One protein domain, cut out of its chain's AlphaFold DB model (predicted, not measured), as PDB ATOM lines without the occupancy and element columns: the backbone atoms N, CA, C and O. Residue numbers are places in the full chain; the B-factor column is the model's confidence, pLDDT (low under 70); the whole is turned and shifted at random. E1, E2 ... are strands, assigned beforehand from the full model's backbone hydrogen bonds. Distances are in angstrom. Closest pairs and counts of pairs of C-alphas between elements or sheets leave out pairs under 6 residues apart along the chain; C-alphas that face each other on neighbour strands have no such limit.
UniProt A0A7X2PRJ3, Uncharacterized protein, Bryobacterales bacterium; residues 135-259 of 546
ATOM      1  N   VAL A 135      12.251  44.444  37.758       97.38
ATOM      2  CA  VAL A 135      12.629  45.499  36.800       97.38
ATOM      3  C   VAL A 135      11.375  46.151  36.232       97.38
ATOM      4  O   VAL A 135      10.325  45.521  36.182       97.38
ATOM      5  N   HIS A 136      11.463  47.406  35.793       96.81
ATOM      6  CA  HIS A 136      10.359  48.076  35.106       96.81
ATOM      7  C   HIS A 136      10.609  47.985  33.598       96.81
ATOM      8  O   HIS A 136      11.643  48.453  33.118       96.81
ATOM      9  N   ALA A 137       9.682  47.365  32.868       97.38
ATOM     10  CA  ALA A 137       9.719  47.242  31.415       97.38
ATOM     11  C   ALA A 137       9.992  48.606  30.754       97.38
ATOM     12  O   ALA A 137       9.436  49.633  31.151       97.38
ATOM     13  N   GLY A 138      10.916  48.641  29.793       96.81
ATOM     14  CA  GLY A 138      11.327  49.871  29.101       96.81
ATOM     15  C   GLY A 138      12.176  50.856  29.917       96.81
ATOM     16  O   GLY A 138      12.637  51.861  29.373       96.81
ATOM     17  N   HIS A 139      12.429  50.596  31.202       96.00
ATOM     18  CA  HIS A 139      13.133  51.516  32.097       96.00
ATOM     19  C   HIS A 139      14.506  50.987  32.522       96.00
ATOM     20  O   HIS A 139      14.845  49.818  32.332       96.00
ATOM     21  N   SER A 140      15.331  51.883  33.070       96.69
ATOM     22  CA  SER A 140      16.667  51.554  33.567       96.69
ATOM     23  C   SER A 140      16.610  50.774  34.883       96.69
ATOM     24  O   SER A 140      15.917  51.201  35.808       96.69
ATOM     25  N   ALA A 141      17.407  49.716  34.999       97.25
ATOM     26  CA  ALA A 141      17.627  48.956  36.221       97.25
ATOM     27  C   ALA A 141      19.140  48.740  36.445       97.25
ATOM     28  O   ALA A 141      19.837  48.345  35.502       97.25
ATOM     29  N   PRO A 142      19.665  49.004  37.654       97.81
ATOM     30  CA  PRO A 142      21.050  48.714  37.987       97.81
ATOM     31  C   PRO A 142      21.229  47.231  38.328       97.81
ATOM     32  O   PRO A 142      20.375  46.613  38.965       97.81
ATOM     33  N   ILE A 143      22.375  46.682  37.948       97.88
ATOM     34  CA  ILE A 143      22.885  45.385  38.389       97.88
ATOM     35  C   ILE A 143      24.231  45.671  39.048       97.88
ATOM     36  O   ILE A 143      25.144  46.183  38.394       97.88
ATOM     37  N   LEU A 144      24.349  45.377  40.341       97.00
ATOM     38  CA  LEU A 144      25.591  45.591  41.088       97.00
ATOM     39  C   LEU A 144      26.529  44.410  40.846       97.00
ATOM     40  O   LEU A 144      26.064  43.288  40.649       97.00
ATOM     41  N   GLY A 145      27.839  44.623  40.861       96.56
ATOM     42  CA  GLY A 145      28.791  43.533  40.674       96.56
ATOM     43  C   GLY A 145      30.208  43.978  40.325       96.56
ATOM     44  O   GLY A 145      30.477  45.173  40.225       96.56
ATOM     45  N   PRO A 146      31.127  43.018  40.164       96.56
ATOM     46  CA  PRO A 146      32.482  43.289  39.707       96.56
ATOM     47  C   PRO A 146      32.484  43.520  38.190       96.56
ATOM     48  O   PRO A 146      32.520  42.574  37.401       96.56
ATOM     49  N   PHE A 147      32.435  44.784  37.786       97.81
ATOM     50  CA  PHE A 147      32.545  45.218  36.395       97.81
ATOM     51  C   PHE A 147      33.920  45.862  36.153       97.81
ATOM     52  O   PHE A 147      34.684  46.094  37.090       97.81
ATOM     53  N   ASP A 148      34.269  46.138  34.896       96.94
ATOM     54  CA  ASP A 148      35.551  46.774  34.531       96.94
ATOM     55  C   ASP A 148      35.371  48.189  33.949       96.94
ATOM     56  O   ASP A 148      36.352  48.847  33.590       96.94
ATOM     57  N   GLY A 149      34.121  48.662  33.880       97.69
ATOM     58  CA  GLY A 149      33.771  49.959  33.320       97.69
ATOM     59  C   GLY A 149      33.768  50.001  31.791       97.69
ATOM     60  O   GLY A 149      33.672  51.092  31.246       97.69
ATOM     61  N   ASP A 150      33.887  48.865  31.099       97.81
ATOM     62  CA  ASP A 150      33.798  48.750  29.642       97.81
ATOM     63  C   ASP A 150      32.543  47.961  29.239       97.81
ATOM     64  O   ASP A 150      32.498  46.724  29.299       97.81
ATOM     65  N   SER A 151      31.523  48.684  28.767       97.69
ATOM     66  CA  SER A 151      30.253  48.081  28.346       97.69
ATOM     67  C   SER A 151      30.376  47.207  27.097       97.69
ATOM     68  O   SER A 151      29.501  46.377  26.855       97.69
ATOM     69  N   GLY A 152      31.456  47.329  26.314       97.00
ATOM     70  CA  GLY A 152      31.683  46.517  25.115       97.00
ATOM     71  C   GLY A 152      31.899  45.031  25.413       97.00
ATOM     72  O   GLY A 152      31.757  44.188  24.525       97.00
ATOM     73  N   THR A 153      32.206  44.691  26.666       97.38
ATOM     74  CA  THR A 153      32.356  43.308  27.139       97.38
ATOM     75  C   THR A 153      31.140  42.806  27.924       97.38
ATOM     76  O   THR A 153      31.181  41.696  28.467       97.38
ATOM     77  N   THR A 154      30.061  43.593  27.966       98.44
ATOM     78  CA  THR A 154      28.849  43.307  28.736       98.44
ATOM     79  C   THR A 154      27.652  43.106  27.817       98.44
ATOM     80  O   THR A 154      27.317  43.954  26.995       98.44
ATOM     81  N   ALA A 155      26.959  41.982  27.979       98.25
ATOM     82  CA  ALA A 155      25.703  41.703  27.296       98.25
ATOM     83  C   ALA A 155      24.666  41.207  28.301       98.25
ATOM     84  O   ALA A 155      24.977  40.398  29.173       98.25
ATOM     85  N   MET A 156      23.430  41.676  28.161       98.25
ATOM     86  CA  MET A 156      22.327  41.309  29.040       98.25
ATOM     87  C   MET A 156      21.116  40.885  28.212       98.25
ATOM     88  O   MET A 156      20.714  41.594  27.290       98.25
ATOM     89  N   LEU A 157      20.529  39.745  28.561       98.62
ATOM     90  CA  LEU A 157      19.240  39.282  28.056       98.62
ATOM     91  C   LEU A 157      18.226  39.269  29.201       98.62
ATOM     92  O   LEU A 157      18.557  38.836  30.306       98.62
ATOM     93  N   ILE A 158      16.998  39.707  28.936       98.38
ATOM     94  CA  ILE A 158      15.853  39.624  29.853       98.38
ATOM     95  C   ILE A 158      14.676  39.072  29.056       98.38
ATOM     96  O   ILE A 158      14.305  39.636  28.030       98.38
ATOM     97  N   GLY A 159      14.115  37.943  29.486       97.44
ATOM     98  CA  GLY A 159      13.068  37.248  28.731       97.44
ATOM     99  C   GLY A 159      13.542  36.743  27.363       97.44
ATOM    100  O   GLY A 159      12.746  36.631  26.441       97.44
ATOM    101  N   GLY A 160      14.846  36.484  27.208       97.56
ATOM    102  CA  GLY A 160      15.459  36.114  25.927       97.56
ATOM    103  C   GLY A 160      15.701  37.285  24.965       97.56
ATOM    104  O   GLY A 160      16.349  37.093  23.937       97.56
ATOM    105  N   GLU A 161      15.253  38.497  25.300       98.25
ATOM    106  CA  GLU A 161      15.466  39.698  24.492       98.25
ATOM    107  C   GLU A 161      16.664  40.520  24.997       98.25
ATOM    108  O   GLU A 161      16.885  40.603  26.210       98.25
ATOM    109  N   PRO A 162      17.444  41.163  24.106       98.06
ATOM    110  CA  PRO A 162      18.536  42.041  24.514       98.06
ATOM    111  C   PRO A 162      18.060  43.232  25.355       98.06
ATOM    112  O   PRO A 162      17.329  44.098  24.876       98.06
ATOM    113  N   ALA A 163      18.547  43.321  26.593       98.19
ATOM    114  CA  ALA A 163      18.432  44.518  27.416       98.19
ATOM    115  C   ALA A 163      19.594  45.464  27.081       98.19
ATOM    116  O   ALA A 163      20.763  45.074  27.106       98.19
ATOM    117  N   ARG A 164      19.289  46.722  26.749       97.56
ATOM    118  CA  ARG A 164      20.315  47.674  26.299       97.56
ATOM    119  C   ARG A 164      21.159  48.142  27.480       97.56
ATOM    120  O   ARG A 164      20.617  48.746  28.399       97.56
ATOM    121  N   VAL A 165      22.474  47.955  27.427       98.19
ATOM    122  CA  VAL A 165      23.397  48.576  28.390       98.19
ATOM    123  C   VAL A 165      23.389  50.091  28.174       98.19
ATOM    124  O   VAL A 165      23.584  50.556  27.058       98.19
ATOM    125  N   LEU A 166      23.090  50.859  29.221       98.19
ATOM    126  CA  LEU A 166      23.036  52.324  29.180       98.19
ATOM    127  C   LEU A 166      24.319  52.961  29.708       98.19
ATOM    128  O   LEU A 166      24.730  54.001  29.192       98.19
ATOM    129  N   ALA A 167      24.901  52.366  30.747       98.38
ATOM    130  CA  ALA A 167      26.130  52.811  31.388       98.38
ATOM    131  C   ALA A 167      26.761  51.673  32.194       98.38
ATOM    132  O   ALA A 167      26.054  50.776  32.655       98.38
ATOM    133  N   GLU A 168      28.072  51.742  32.403       98.56
ATOM    134  CA  GLU A 168      28.812  50.809  33.250       98.56
ATOM    135  C   GLU A 168      29.937  51.527  34.001       98.56
ATOM    136  O   GLU A 168      30.686  52.304  33.413       98.56
ATOM    137  N   SER A 169      30.068  51.248  35.293       98.19
ATOM    138  CA  SER A 169      31.216  51.600  36.135       98.19
ATOM    139  C   SER A 169      31.837  50.315  36.697       98.19
ATOM    140  O   SER A 169      31.250  49.246  36.533       98.19
ATOM    141  N   PRO A 170      32.973  50.359  37.415       97.69
ATOM    142  CA  PRO A 170      33.566  49.154  38.002       97.69
ATOM    143  C   PRO A 170      32.671  48.412  39.013       97.69
ATOM    144  O   PRO A 170      32.932  47.258  39.350       97.69
ATOM    145  N   ARG A 171      31.623  49.064  39.533       97.38
ATOM    146  CA  ARG A 171      30.743  48.513  40.578       97.38
ATOM    147  C   ARG A 171      29.360  48.118  40.079       97.38
ATOM    148  O   ARG A 171      28.660  47.379  40.775       97.38
ATOM    149  N   LYS A 172      28.921  48.609  38.920       97.75
ATOM    150  CA  LYS A 172      27.587  48.299  38.399       97.75
ATOM    151  C   LYS A 172      27.466  48.533  36.906       97.75
ATOM    152  O   LYS A 172      28.144  49.379  36.329       97.75
ATOM    153  N   VAL A 173      26.497  47.851  36.317       98.50
ATOM    154  CA  VAL A 173      25.962  48.163  34.993       98.50
ATOM    155  C   VAL A 173      24.519  48.620  35.143       98.50
ATOM    156  O   VAL A 173      23.774  48.099  35.973       98.50
ATOM    157  N   VAL A 174      24.103  49.590  34.338       98.50
ATOM    158  CA  VAL A 174      22.703  49.999  34.235       98.50
ATOM    159  C   VAL A 174      22.181  49.596  32.871       98.50
ATOM    160  O   VAL A 174      22.727  50.004  31.847       98.50
ATOM    161  N   VAL A 175      21.111  48.807  32.852       98.38
ATOM    162  CA  VAL A 175      20.487  48.299  31.623       98.38
ATOM    163  C   VAL A 175      19.071  48.837  31.475       98.38
ATOM    164  O   VAL A 175      18.389  49.053  32.470       98.38
ATOM    165  N   ARG A 176      18.599  49.043  30.245       98.06
ATOM    166  CA  ARG A 176      17.185  49.276  29.939       98.06
ATOM    167  C   ARG A 176      16.516  47.933  29.679       98.06
ATOM    168  O   ARG A 176      16.885  47.254  28.719       98.06
ATOM    169  N   ALA A 177      15.554  47.564  30.520       97.88
ATOM    170  CA  ALA A 177      14.769  46.353  30.308       97.88
ATOM    171  C   ALA A 177      13.950  46.461  29.003       97.88
ATOM    172  O   ALA A 177      13.503  47.565  28.673       97.88
ATOM    173  N   PRO A 178      13.730  45.357  28.266       98.19
ATOM    174  CA  PRO A 178      12.841  45.350  27.106       98.19
ATOM    175  C   PRO A 178      11.430  45.836  27.467       98.19
ATOM    176  O   PRO A 178      10.942  45.575  28.567       98.19
ATOM    177  N   GLU A 179      10.768  46.554  26.556       96.81
ATOM    178  CA  GLU A 179       9.429  47.129  26.794       96.81
ATOM    179  C   GLU A 179       8.325  46.067  26.889       96.81
ATOM    180  O   GLU A 179       7.298  46.298  27.520       96.81
ATOM    181  N   HIS A 180       8.531  44.902  26.275       95.44
ATOM    182  CA  HIS A 180       7.531  43.833  26.201       95.44
ATOM    183  C   HIS A 180       7.731  42.730  27.245       95.44
ATOM    184  O   HIS A 180       6.875  41.858  27.388       95.44
ATOM    185  N   ALA A 181       8.833  42.767  27.998       94.44
ATOM    186  CA  ALA A 181       9.058  41.838  29.094       94.44
ATOM    187  C   ALA A 181       8.133  42.211  30.264       94.44
ATOM    188  O   ALA A 181       8.371  43.205  30.946       94.44
ATOM    189  N   VAL A 182       7.080  41.425  30.501       97.06
ATOM    190  CA  VAL A 182       6.147  41.598  31.628       97.06
ATOM    191  C   VAL A 182       5.864  40.234  32.262       97.06
ATOM    192  O   VAL A 182       5.538  39.279  31.562       97.06
ATOM    193  N   GLY A 183       5.971  40.140  33.589       97.31
ATOM    194  CA  GLY A 183       5.825  38.901  34.357       97.31
ATOM    195  C   GLY A 183       7.160  38.259  34.767       97.31
ATOM    196  O   GLY A 183       8.206  38.913  34.723       97.31
ATOM    197  N   PRO A 184       7.140  36.991  35.224       97.62
ATOM    198  CA  PRO A 184       8.353  36.222  35.501       97.62
ATOM    199  C   PRO A 184       9.161  36.013  34.218       97.62
ATOM    200  O   PRO A 184       8.623  35.532  33.222       97.62
ATOM    201  N   VAL A 185      10.447  36.351  34.243       97.94
ATOM    202  CA  VAL A 185      11.349  36.203  33.097       97.94
ATOM    203  C   VAL A 185      12.729  35.746  33.557       97.94
ATOM    204  O   VAL A 185      13.239  36.186  34.587       97.94
ATOM    205  N   ALA A 186      13.365  34.894  32.757       98.19
ATOM    206  CA  ALA A 186      14.767  34.553  32.953       98.19
ATOM    207  C   ALA A 186      15.665  35.710  32.493       98.19
ATOM    208  O   ALA A 186      15.332  36.439  31.550       98.19
ATOM    209  N   TYR A 187      16.831  35.846  33.111       98.50
ATOM    210  CA  TYR A 187      17.883  36.742  32.659       98.50
ATOM    211  C   TYR A 187      19.178  35.996  32.343       98.50
ATOM    212  O   TYR A 187      19.454  34.908  32.850       98.50
ATOM    213  N   THR A 188      20.010  36.607  31.505       98.56
ATOM    214  CA  THR A 188      21.377  36.149  31.249       98.56
ATOM    215  C   THR A 188      22.297  37.353  31.143       98.56
ATOM    216  O   THR A 188      22.165  38.149  30.218       98.56
ATOM    217  N   LEU A 189      23.239  37.475  32.075       98.62
ATOM    218  CA  LEU A 189      24.319  38.453  32.034       98.62
ATOM    219  C   LEU A 189      25.598  37.762  31.577       98.62
ATOM    220  O   LEU A 189      26.014  36.763  32.164       98.62
ATOM    221  N   ARG A 190      26.263  38.338  30.582       98.56
ATOM    222  CA  ARG A 190      27.613  37.962  30.164       98.56
ATOM    223  C   ARG A 190      28.532  39.152  30.378       98.56
ATOM    224  O   ARG A 190      28.278  40.216  29.822       98.56
ATOM    225  N   LYS A 191      29.587  38.957  31.165       97.88
ATOM    226  CA  LYS A 191      30.665  39.924  31.382       97.88
ATOM    227  C   LYS A 191      32.001  39.257  31.067       97.88
ATOM    228  O   LYS A 191      32.498  38.451  31.855       97.88
ATOM    229  N   GLY A 192      32.566  39.550  29.898       96.12
ATOM    230  CA  GLY A 192      33.757  38.857  29.400       96.12
ATOM    231  C   GLY A 192      33.537  37.339  29.321       96.12
ATOM    232  O   GLY A 192      32.692  36.866  28.561       96.12
ATOM    233  N   SER A 193      34.292  36.570  30.110       96.12
ATOM    234  CA  SER A 193      34.152  35.108  30.221       96.12
ATOM    235  C   SER A 193      33.159  34.649  31.294       96.12
ATOM    236  O   SER A 193      32.882  33.453  31.387       96.12
ATOM    237  N   VAL A 194      32.635  35.561  32.117       97.69
ATOM    238  CA  VAL A 194      31.697  35.232  33.191       97.69
ATOM    239  C   VAL A 194      30.273  35.285  32.662       97.69
ATOM    240  O   VAL A 194      29.854  36.284  32.081       97.69
ATOM    241  N   GLU A 195      29.512  34.225  32.913       98.25
ATOM    242  CA  GLU A 195      28.083  34.164  32.624       98.25
ATOM    243  C   GLU A 195      27.293  33.940  33.916       98.25
ATOM    244  O   GLU A 195      27.677  33.135  34.773       98.25
ATOM    245  N   LYS A 196      26.197  34.683  34.073       98.38
ATOM    246  CA  LYS A 196      25.236  34.551  35.166       98.38
ATOM    247  C   LYS A 196      23.837  34.435  34.593       98.38
ATOM    248  O   LYS A 196      23.461  35.198  33.709       98.38
ATOM    249  N   GLN A 197      23.076  33.499  35.134       98.31
ATOM    250  CA  GLN A 197      21.686  33.263  34.781       98.31
ATOM    251  C   GLN A 197      20.859  33.195  36.058       98.31
ATOM    252  O   GLN A 197      21.373  32.843  37.124       98.31
ATOM    253  N   GLY A 198      19.584  33.518  35.935       97.75
ATOM    254  CA  GLY A 198      18.617  33.411  37.011       97.75
ATOM    255  C   GLY A 198      17.272  33.952  36.565       97.75
ATOM    256  O   GLY A 198      17.071  34.229  35.383       97.75
ATOM    257  N   ASP A 199      16.386  34.144  37.530       97.44
ATOM    258  CA  ASP A 199      15.042  34.649  37.292       97.44
ATOM    259  C   ASP A 199      14.861  36.017  37.946       97.44
ATOM    260  O   ASP A 199      15.433  36.311  39.000       97.44
ATOM    261  N   LEU A 200      14.061  36.861  37.307       97.38
ATOM    262  CA  LEU A 200      13.567  38.116  37.855       97.38
ATOM    263  C   LEU A 200      12.122  38.332  37.400       97.38
ATOM    264  O   LEU A 200      11.574  37.564  36.605       97.38
ATOM    265  N   ARG A 201      11.485  39.393  37.884       97.56
ATOM    266  CA  ARG A 201      10.145  39.776  37.437       97.56
ATOM    267  C   ARG A 201      10.162  41.146  36.778       97.56
ATOM    268  O   ARG A 201      10.598  42.124  37.376       97.56
ATOM    269  N   ALA A 202       9.664  41.228  35.554       97.69
ATOM    270  CA  ALA A 202       9.487  42.490  34.860       97.69
ATOM    271  C   ALA A 202       8.064  43.023  35.083       97.69
ATOM    272  O   ALA A 202       7.087  42.282  34.985       97.69
ATOM    273  N   LEU A 203       7.952  44.300  35.427       97.75
ATOM    274  CA  LEU A 203       6.705  44.968  35.777       97.75
ATOM    275  C   LEU A 203       6.412  46.074  34.766       97.75
ATOM    276  O   LEU A 203       7.324  46.794  34.366       97.75
ATOM    277  N   ASP A 204       5.146  46.240  34.402       97.44
ATOM    278  CA  ASP A 204       4.655  47.423  33.683       97.44
ATOM    279  C   ASP A 204       3.984  48.344  34.704       97.44
ATOM    280  O   ASP A 204       2.984  47.953  35.311       97.44
ATOM    281  N   ILE A 205       4.565  49.524  34.947       96.50
ATOM    282  CA  ILE A 205       4.098  50.470  35.968       96.50
ATOM    283  C   ILE A 205       3.589  51.727  35.274       96.50
ATOM    284  O   ILE A 205       4.351  52.514  34.709       96.50
ATOM    285  N   LYS A 206       2.283  51.958  35.381       95.50
ATOM    286  CA  LYS A 206       1.601  53.111  34.796       95.50
ATOM    287  C   LYS A 206       1.112  54.045  35.881       95.50
ATOM    288  O   LYS A 206       0.527  53.636  36.878       95.50
ATOM    289  N   THR A 207       1.339  55.334  35.657       93.81
ATOM    290  CA  THR A 207       1.006  56.390  36.612       93.81
ATOM    291  C   THR A 207       0.163  57.420  35.880       93.81
ATOM    292  O   THR A 207       0.636  58.032  34.920       93.81
ATOM    293  N   THR A 208      -1.090  57.599  36.277       93.88
ATOM    294  CA  THR A 208      -2.014  58.527  35.615       93.88
ATOM    295  C   THR A 208      -2.462  59.598  36.604       93.88
ATOM    296  O   THR A 208      -3.158  59.278  37.573       93.88
ATOM    297  N   PRO A 209      -2.075  60.874  36.410       90.25
ATOM    298  CA  PRO A 209      -2.577  61.967  37.236       90.25
ATOM    299  C   PRO A 209      -4.098  62.056  37.110       90.25
ATOM    300  O   PRO A 209      -4.621  62.238  36.013       90.25
ATOM    301  N   GLN A 210      -4.811  61.935  38.227       90.25
ATOM    302  CA  GLN A 210      -6.265  62.121  38.264       90.25
ATOM    303  C   GLN A 210      -6.639  63.545  38.685       90.25
ATOM    304  O   GLN A 210      -7.660  64.079  38.261       90.25
ATOM    305  N   SER A 211      -5.817  64.171  39.530       88.06
ATOM    306  CA  SER A 211      -5.953  65.575  39.922       88.06
ATOM    307  C   SER A 211      -4.604  66.141  40.379       88.06
ATOM    308  O   SER A 211      -3.575  65.466  40.310       88.06
ATOM    309  N   ASN A 212      -4.594  67.375  40.891       82.19
ATOM    310  CA  ASN A 212      -3.397  67.968  41.497       82.19
ATOM    311  C   ASN A 212      -2.904  67.237  42.752       82.19
ATOM    312  O   ASN A 212      -1.729  67.353  43.074       82.19
ATOM    313  N   ALA A 213      -3.774  66.480  43.421       86.81
ATOM    314  CA  ALA A 213      -3.461  65.780  44.663       86.81
ATOM    315  C   ALA A 213      -3.703  64.264  44.578       86.81
ATOM    316  O   ALA A 213      -3.617  63.589  45.595       86.81
ATOM    317  N   LYS A 214      -4.055  63.719  43.405       89.38
ATOM    318  CA  LYS A 214      -4.355  62.291  43.235       89.38
ATOM    319  C   LYS A 214      -3.629  61.700  42.038       89.38
ATOM    320  O   LYS A 214      -3.706  62.242  40.931       89.38
ATOM    321  N   LEU A 215      -3.000  60.554  42.263       92.44
ATOM    322  CA  LEU A 215      -2.325  59.759  41.245       92.44
ATOM    323  C   LEU A 215      -2.897  58.341  41.244       92.44
ATOM    324  O   LEU A 215      -2.904  57.686  42.283       92.44
ATOM    325  N   ALA A 216      -3.363  57.870  40.090       95.00
ATOM    326  CA  ALA A 216      -3.658  56.457  39.894       95.00
ATOM    327  C   ALA A 216      -2.366  55.716  39.542       95.00
ATOM    328  O   ALA A 216      -1.612  56.173  38.678       95.00
ATOM    329  N   VAL A 217      -2.126  54.590  40.204       96.00
ATOM    330  CA  VAL A 217      -0.982  53.709  39.958       96.00
ATOM    331  C   VAL A 217      -1.523  52.336  39.590       96.00
ATOM    332  O   VAL A 217      -2.295  51.763  40.354       96.00
ATOM    333  N   ALA A 218      -1.121  51.831  38.427       97.00
ATOM    334  CA  ALA A 218      -1.433  50.491  37.950       97.00
ATOM    335  C   ALA A 218      -0.131  49.727  37.703       97.00
ATOM    336  O   ALA A 218       0.806  50.266  37.108       97.00
ATOM    337  N   VAL A 219      -0.068  48.488  38.179       97.56
ATOM    338  CA  VAL A 219       1.102  47.617  38.070       97.56
ATOM    339  C   VAL A 219       0.668  46.275  37.510       97.56
ATOM    340  O   VAL A 219      -0.196  45.621  38.088       97.56
ATOM    341  N   HIS A 220       1.289  45.848  36.416       97.81
ATOM    342  CA  HIS A 220       1.061  44.536  35.811       97.81
ATOM    343  C   HIS A 220       2.311  43.658  35.892       97.81
ATOM    344  O   HIS A 220       3.425  44.143  36.099       97.81
ATOM    345  N   GLY A 221       2.124  42.351  35.696       96.50
ATOM    346  CA  GLY A 221       3.206  41.366  35.756       96.50
ATOM    347  C   GLY A 221       3.423  40.777  37.148       96.50
ATOM    348  O   GLY A 221       4.461  40.170  37.398       96.50
ATOM    349  N   LEU A 222       2.449  40.908  38.052       97.00
ATOM    350  CA  LEU A 222       2.496  40.438  39.441       97.00
ATOM    351  C   LEU A 222       1.926  39.017  39.624       97.00
ATOM    352  O   LEU A 222       1.832  38.528  40.743       97.00
ATOM    353  N   ALA A 223       1.558  38.311  38.550       96.25
ATOM    354  CA  ALA A 223       1.019  36.951  38.653       96.25
ATOM    355  C   ALA A 223       1.997  36.004  39.382       96.25
ATOM    356  O   ALA A 223       3.157  35.863  38.976       96.25
ATOM    357  N   GLY A 224       1.535  35.357  40.458       94.62
ATOM    358  CA  GLY A 224       2.365  34.483  41.297       94.62
ATOM    359  C   GLY A 224       3.436  35.229  42.100       94.62
ATOM    360  O   GLY A 224       4.536  34.707  42.282       94.62
ATOM    361  N   LEU A 225       3.170  36.475  42.501       95.69
ATOM    362  CA  LEU A 225       4.062  37.252  43.357       95.69
ATOM    363  C   LEU A 225       4.301  36.521  44.688       95.69
ATOM    364  O   LEU A 225       3.352  36.217  45.404       95.69
ATOM    365  N   ALA A 226       5.565  36.233  44.998       92.31
ATOM    366  CA  ALA A 226       5.968  35.595  46.253       92.31
ATOM    367  C   ALA A 226       6.536  36.600  47.266       92.31
ATOM    368  O   ALA A 226       6.366  36.424  48.467       92.31
ATOM    369  N   ASP A 227       7.185  37.650  46.761       90.06
ATOM    370  CA  ASP A 227       7.836  38.699  47.541       90.06
ATOM    371  C   ASP A 227       7.082  40.022  47.390       90.06
ATOM    372  O   ASP A 227       6.510  40.302  46.341       90.06
ATOM    373  N   GLU A 228       7.144  40.871  48.404       92.38
ATOM    374  CA  GLU A 228       6.613  42.231  48.346       92.38
ATOM    375  C   GLU A 228       7.332  43.100  47.297       92.38
ATOM    376  O   GLU A 228       8.536  42.956  47.061       92.38
ATOM    377  N   VAL A 229       6.595  44.025  46.671       93.62
ATOM    378  CA  VAL A 229       7.154  45.020  45.742       93.62
ATOM    379  C   VAL A 229       7.066  46.408  46.357       93.62
ATOM    380  O   VAL A 229       5.970  46.921  46.567       93.62
ATOM    381  N   ALA A 230       8.217  47.049  46.553       94.44
ATOM    382  CA  ALA A 230       8.295  48.444  46.971       94.44
ATOM    383  C   ALA A 230       8.389  49.385  45.758       94.44
ATOM    384  O   ALA A 230       9.325  49.316  44.949       94.44
ATOM    385  N   LEU A 231       7.441  50.313  45.655       93.31
ATOM    386  CA  LEU A 231       7.480  51.441  44.730       93.31
ATOM    387  C   LEU A 231       7.701  52.728  45.511       93.31
ATOM    388  O   LEU A 231       7.028  52.974  46.505       93.31
ATOM    389  N   ARG A 232       8.585  53.594  45.023       89.69
ATOM    390  CA  ARG A 232       8.735  54.954  45.534       89.69
ATOM    391  C   ARG A 232       7.924  55.922  44.696       89.69
ATOM    392  O   ARG A 232       8.001  55.916  43.463       89.69
ATOM    393  N   LEU A 233       7.216  56.798  45.388       86.62
ATOM    394  CA  LEU A 233       6.478  57.916  44.842       86.62
ATOM    395  C   LEU A 233       6.972  59.202  45.505       86.62
ATOM    396  O   LEU A 233       6.446  59.611  46.528       86.62
ATOM    397  N   GLU A 234       7.997  59.826  44.921       80.50
ATOM    398  CA  GLU A 234       8.663  61.037  45.436       80.50
ATOM    399  C   GLU A 234       9.136  60.921  46.905       80.50
ATOM    400  O   GLU A 234      10.299  60.560  47.149       80.50
ATOM    401  N   THR A 235       8.241  61.216  47.854       74.44
ATOM    402  CA  THR A 235       8.427  61.175  49.312       74.44
ATOM    403  C   THR A 235       7.765  59.978  49.999       74.44
ATOM    404  O   THR A 235       8.065  59.732  51.161       74.44
ATOM    405  N   ASP A 236       6.907  59.231  49.305       84.69
ATOM    406  CA  ASP A 236       6.126  58.127  49.871       84.69
ATOM    407  C   ASP A 236       6.475  56.776  49.225       84.69
ATOM    408  O   ASP A 236       7.161  56.713  48.193       84.69
ATOM    409  N   TYR A 237       6.009  55.690  49.838       90.56
ATOM    410  CA  TYR A 237       6.210  54.320  49.381       90.56
ATOM    411  C   TYR A 237       4.875  53.585  49.249       90.56
ATOM    412  O   TYR A 237       3.995  53.679  50.099       90.56
ATOM    413  N   ILE A 238       4.739  52.822  48.168       93.69
ATOM    414  CA  ILE A 238       3.658  51.854  47.986       93.69
ATOM    415  C   ILE A 238       4.292  50.475  48.098       93.69
ATOM    416  O   ILE A 238       5.166  50.135  47.301       93.69
ATOM    417  N   PHE A 239       3.824  49.692  49.058       94.44
ATOM    418  CA  PHE A 239       4.195  48.294  49.207       94.44
ATOM    419  C   PHE A 239       3.048  47.433  48.691       94.44
ATOM    420  O   PHE A 239       1.907  47.600  49.115       94.44
ATOM    421  N   ILE A 240       3.342  46.586  47.707       95.19
ATOM    422  CA  ILE A 240       2.370  45.683  47.089       95.19
ATOM    423  C   ILE A 240       2.629  44.291  47.646       95.19
ATOM    424  O   ILE A 240       3.635  43.660  47.299       95.19
ATOM    425  N   HIS A 241       1.724  43.811  48.491       95.06
ATOM    426  CA  HIS A 241       1.796  42.467  49.036       95.06
ATOM    427  C   HIS A 241       1.211  41.448  48.048       95.06
ATOM    428  O   HIS A 241       0.333  41.787  47.250       95.06
ATOM    429  N   PRO A 242       1.603  40.161  48.135       95.88
ATOM    430  CA  PRO A 242       0.972  39.094  47.356       95.88
ATOM    431  C   PRO A 242      -0.560  39.053  47.471       95.88
ATOM    432  O   PRO A 242      -1.237  38.729  46.498       95.88
ATOM    433  N   SER A 243      -1.118  39.415  48.632       95.06
ATOM    434  CA  SER A 243      -2.568  39.467  48.868       95.06
ATOM    435  C   SER A 243      -3.287  40.617  48.160       95.06
ATOM    436  O   SER A 243      -4.508  40.560  48.029       95.06
ATOM    437  N   ASP A 244      -2.560  41.643  47.717       95.62
ATOM    438  CA  ASP A 244      -3.131  42.815  47.041       95.62
ATOM    439  C   ASP A 244      -3.264  42.596  45.528       95.62
ATOM    440  O   ASP A 244      -3.896  43.386  44.822       95.62
ATOM    441  N   VAL A 245      -2.650  41.529  45.013       96.69
ATOM    442  CA  VAL A 245      -2.601  41.218  43.588       96.69
ATOM    443  C   VAL A 245      -3.893  40.531  43.160       96.69
ATOM    444  O   VAL A 245      -4.297  39.506  43.711       96.69
ATOM    445  N   ASN A 246      -4.543  41.075  42.132       96.94
ATOM    446  CA  ASN A 246      -5.754  40.485  41.576       96.94
ATOM    447  C   ASN A 246      -5.451  39.170  40.809       96.94
ATOM    448  O   ASN A 246      -4.295  38.887  40.482       96.94
ATOM    449  N   PRO A 247      -6.468  38.354  40.467       96.38
ATOM    450  CA  PRO A 247      -6.259  37.084  39.758       96.38
ATOM    451  C   PRO A 247      -5.554  37.196  38.397       96.38
ATOM    452  O   PRO A 247      -4.980  36.217  37.928       96.38
ATOM    453  N   GLU A 248      -5.580  38.371  37.764       95.75
ATOM    454  CA  GLU A 248      -4.902  38.644  36.489       95.75
ATOM    455  C   GLU A 248      -3.424  39.027  36.679       95.75
ATOM    456  O   GLU A 248      -2.701  39.245  35.706       95.75
ATOM    457  N   GLY A 249      -2.940  39.101  37.922       95.94
ATOM    458  CA  GLY A 249      -1.575  39.516  38.215       95.94
ATOM    459  C   GLY A 249      -1.373  41.024  38.092       95.94
ATOM    460  O   GLY A 249      -0.291  41.458  37.682       95.94
ATOM    461  N   ALA A 250      -2.399  41.812  38.408       96.88
ATOM    462  CA  ALA A 250      -2.341  43.265  38.424       96.88
ATOM    463  C   ALA A 250      -2.702  43.849  39.798       96.88
ATOM    464  O   ALA A 250      -3.393  43.226  40.604       96.88
ATOM    465  N   PHE A 251      -2.219  45.061  40.049       97.19
ATOM    466  CA  PHE A 251      -2.512  45.865  41.231       97.19
ATOM    467  C   PHE A 251      -2.864  47.283  40.792       97.19
ATOM    468  O   PHE A 251      -2.160  47.872  39.970       97.19
ATOM    469  N   GLU A 252      -3.931  47.844  41.355       96.69
ATOM    470  CA  GLU A 252      -4.368  49.210  41.078       96.69
ATOM    471  C   GLU A 252      -4.675  49.941  42.382       96.69
ATOM    472  O   GLU A 252      -5.359  49.417  43.261       96.69
ATOM    473  N   THR A 253      -4.194  51.176  42.506       96.25
ATOM    474  CA  THR A 253      -4.476  52.026  43.665       96.25
ATOM    475  C   THR A 253      -4.537  53.504  43.289       96.25
ATOM    476  O   THR A 253      -4.088  53.924  42.218       96.25
ATOM    477  N   GLN A 254      -5.100  54.314  44.182       93.50
ATOM    478  CA  GLN A 254      -5.073  55.770  44.100       93.50
ATOM    479  C   GLN A 254      -4.335  56.321  45.313       93.50
ATOM    480  O   GLN A 254      -4.750  56.098  46.448       93.50
ATOM    481  N   VAL A 255      -3.275  57.087  45.070       90.19
ATOM    482  CA  VAL A 255      -2.499  57.726  46.133       90.19
ATOM    483  C   VAL A 255      -2.858  59.200  46.214       90.19
ATOM    484  O   VAL A 255      -2.904  59.904  45.197       90.19
ATOM    485  N   VAL A 256      -3.128  59.665  47.435       86.56
ATOM    486  CA  VAL A 256      -3.297  61.087  47.732       86.56
ATOM    487  C   VAL A 256      -1.937  61.674  48.078       86.56
ATOM    488  O   VAL A 256      -1.264  61.232  49.001       86.56
ATOM    489  N   LEU A 257      -1.556  62.685  47.318       82.81
ATOM    490  CA  LEU A 257      -0.281  63.373  47.398       82.81
ATOM    491  C   LEU A 257      -0.380  64.502  48.436       82.81
ATOM    492  O   LEU A 257      -0.869  65.591  48.126       82.81
ATOM    493  N   TRP A 258       0.026  64.243  49.680       76.56
ATOM    494  CA  TRP A 258      -0.024  65.240  50.756       76.56
ATOM    495  C   TRP A 258       1.194  66.170  50.726       76.56
ATOM    496  O   TRP A 258       2.327  65.716  50.622       76.56
ATOM    497  N   GLY A 259       0.960  67.482  50.851       71.00
ATOM    498  CA  GLY A 259       2.030  68.470  51.051       71.00
ATOM    499  C   GLY A 259       2.899  68.779  49.828       71.00
ATOM    500  O   GLY A 259       3.957  69.375  49.988       71.00
TER     501      GLY A 259
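What this domain is: This is residues 135 to 259 of the 546 residues of an uncharacterized protein of Bryobacterales bacterium (UniProt A0A7X2PRJ3). Two lobes stand end to end, joined by one long bent strand, E6. In the first, E1, E4, E3, E2, E5 and residues 194 to 202 of E6 curl into an open barrel, a trough left open between E1 and E6; in the second, residues 204 to 209 of E6 with E7 and E10 make a wall, and the hairpin of E8 and E9 lies loosely over one face of it. The printed part has 125 residues, with no named helix and ten strands, E1 to E10 in order along the chain; the class is all strand. One antiparallel sheet runs E1 E4 E3 E2 E5 E6 E7 E10, and a second, also antiparallel, holds E8 and E9. The whole is only just compact, close to loose, with a radius of gyration of the C-alphas of 16.4 A and spans of 49 by 33 by 21 A.

How they stand to each other: Start at residues 135 to 136, which pair in parallel with residues 202 to 203 of E6, the strand of residues 194 to 209. Next comes E1, residues 140 to 144, an edge strand antiparallel to E4, residues 172 to 176; look for N 141 and O 175, 2.8 A apart and within hydrogen-bond range, as are the N and O pairs that follow. E2, residues 154 to 158, and E3, residues 161 to 169, form a hairpin, with N 163 and O 156 2.9 A apart. E3 bends by 60 degrees at residue 166 and pairs with E4 over residues 164 to 169, where N 166 and O 174 are 2.8 A apart. Beside E2 find E5, residues 183 to 191, with N 157 and O 188 2.8 A apart. E2 E3 E4 is a meander, each strand the antiparallel neighbour of the one before; E1 E2 E3 E4 and E2 E3 E4 E5 are Greek keys, four strands in a row, three of them a meander and the first the antiparallel neighbour of the fourth. E5 and E6 form a hairpin, with N 187 and O 198 2.8 A apart. E6 bends by 64 degrees at residue 198 and forms a hairpin with E7, residues 214 to 220, where N 206 and O 218 are 2.8 A apart; E5 E6 E7 is the other meander. E10, residues 250 to 256, is the other edge strand, with N 217 of E7 and O 253 2.9 A apart. E8, residues 229 to 233, and E9, residues 236 to 240, form a hairpin, with N 231 and O 238 2.8 A apart. The closest C-alphas of E9 and E10, Ile 240 and Phe 251, are 7.6 A apart, while E8 and E7 are apart.

Where its parts are: Find C-alpha 140, where E1 begins, at (16.667, 51.554, 33.567). E3 measures 22.9 A from first to last C-alpha and E5 25.0 A. From C-alpha 194 at (31.697, 35.232, 33.191), E6 runs 43.7 A to C-alpha 209. E7 measures 20.0 A, and E10 20.1 A, ending at C-alpha 256, (-3.297, 61.087, 47.732).

The domain as a whole: Look for the two C-alphas farthest apart at Ser 193 and Ser 211, 51.3 A from each other. The eight-stranded sheet is strongly twisted, its C-alphas up to 8.8 A off their best plane. The printed part has no cut and no long link. The mean pLDDT of the printed part is 95.1, and no printed residue is under 70.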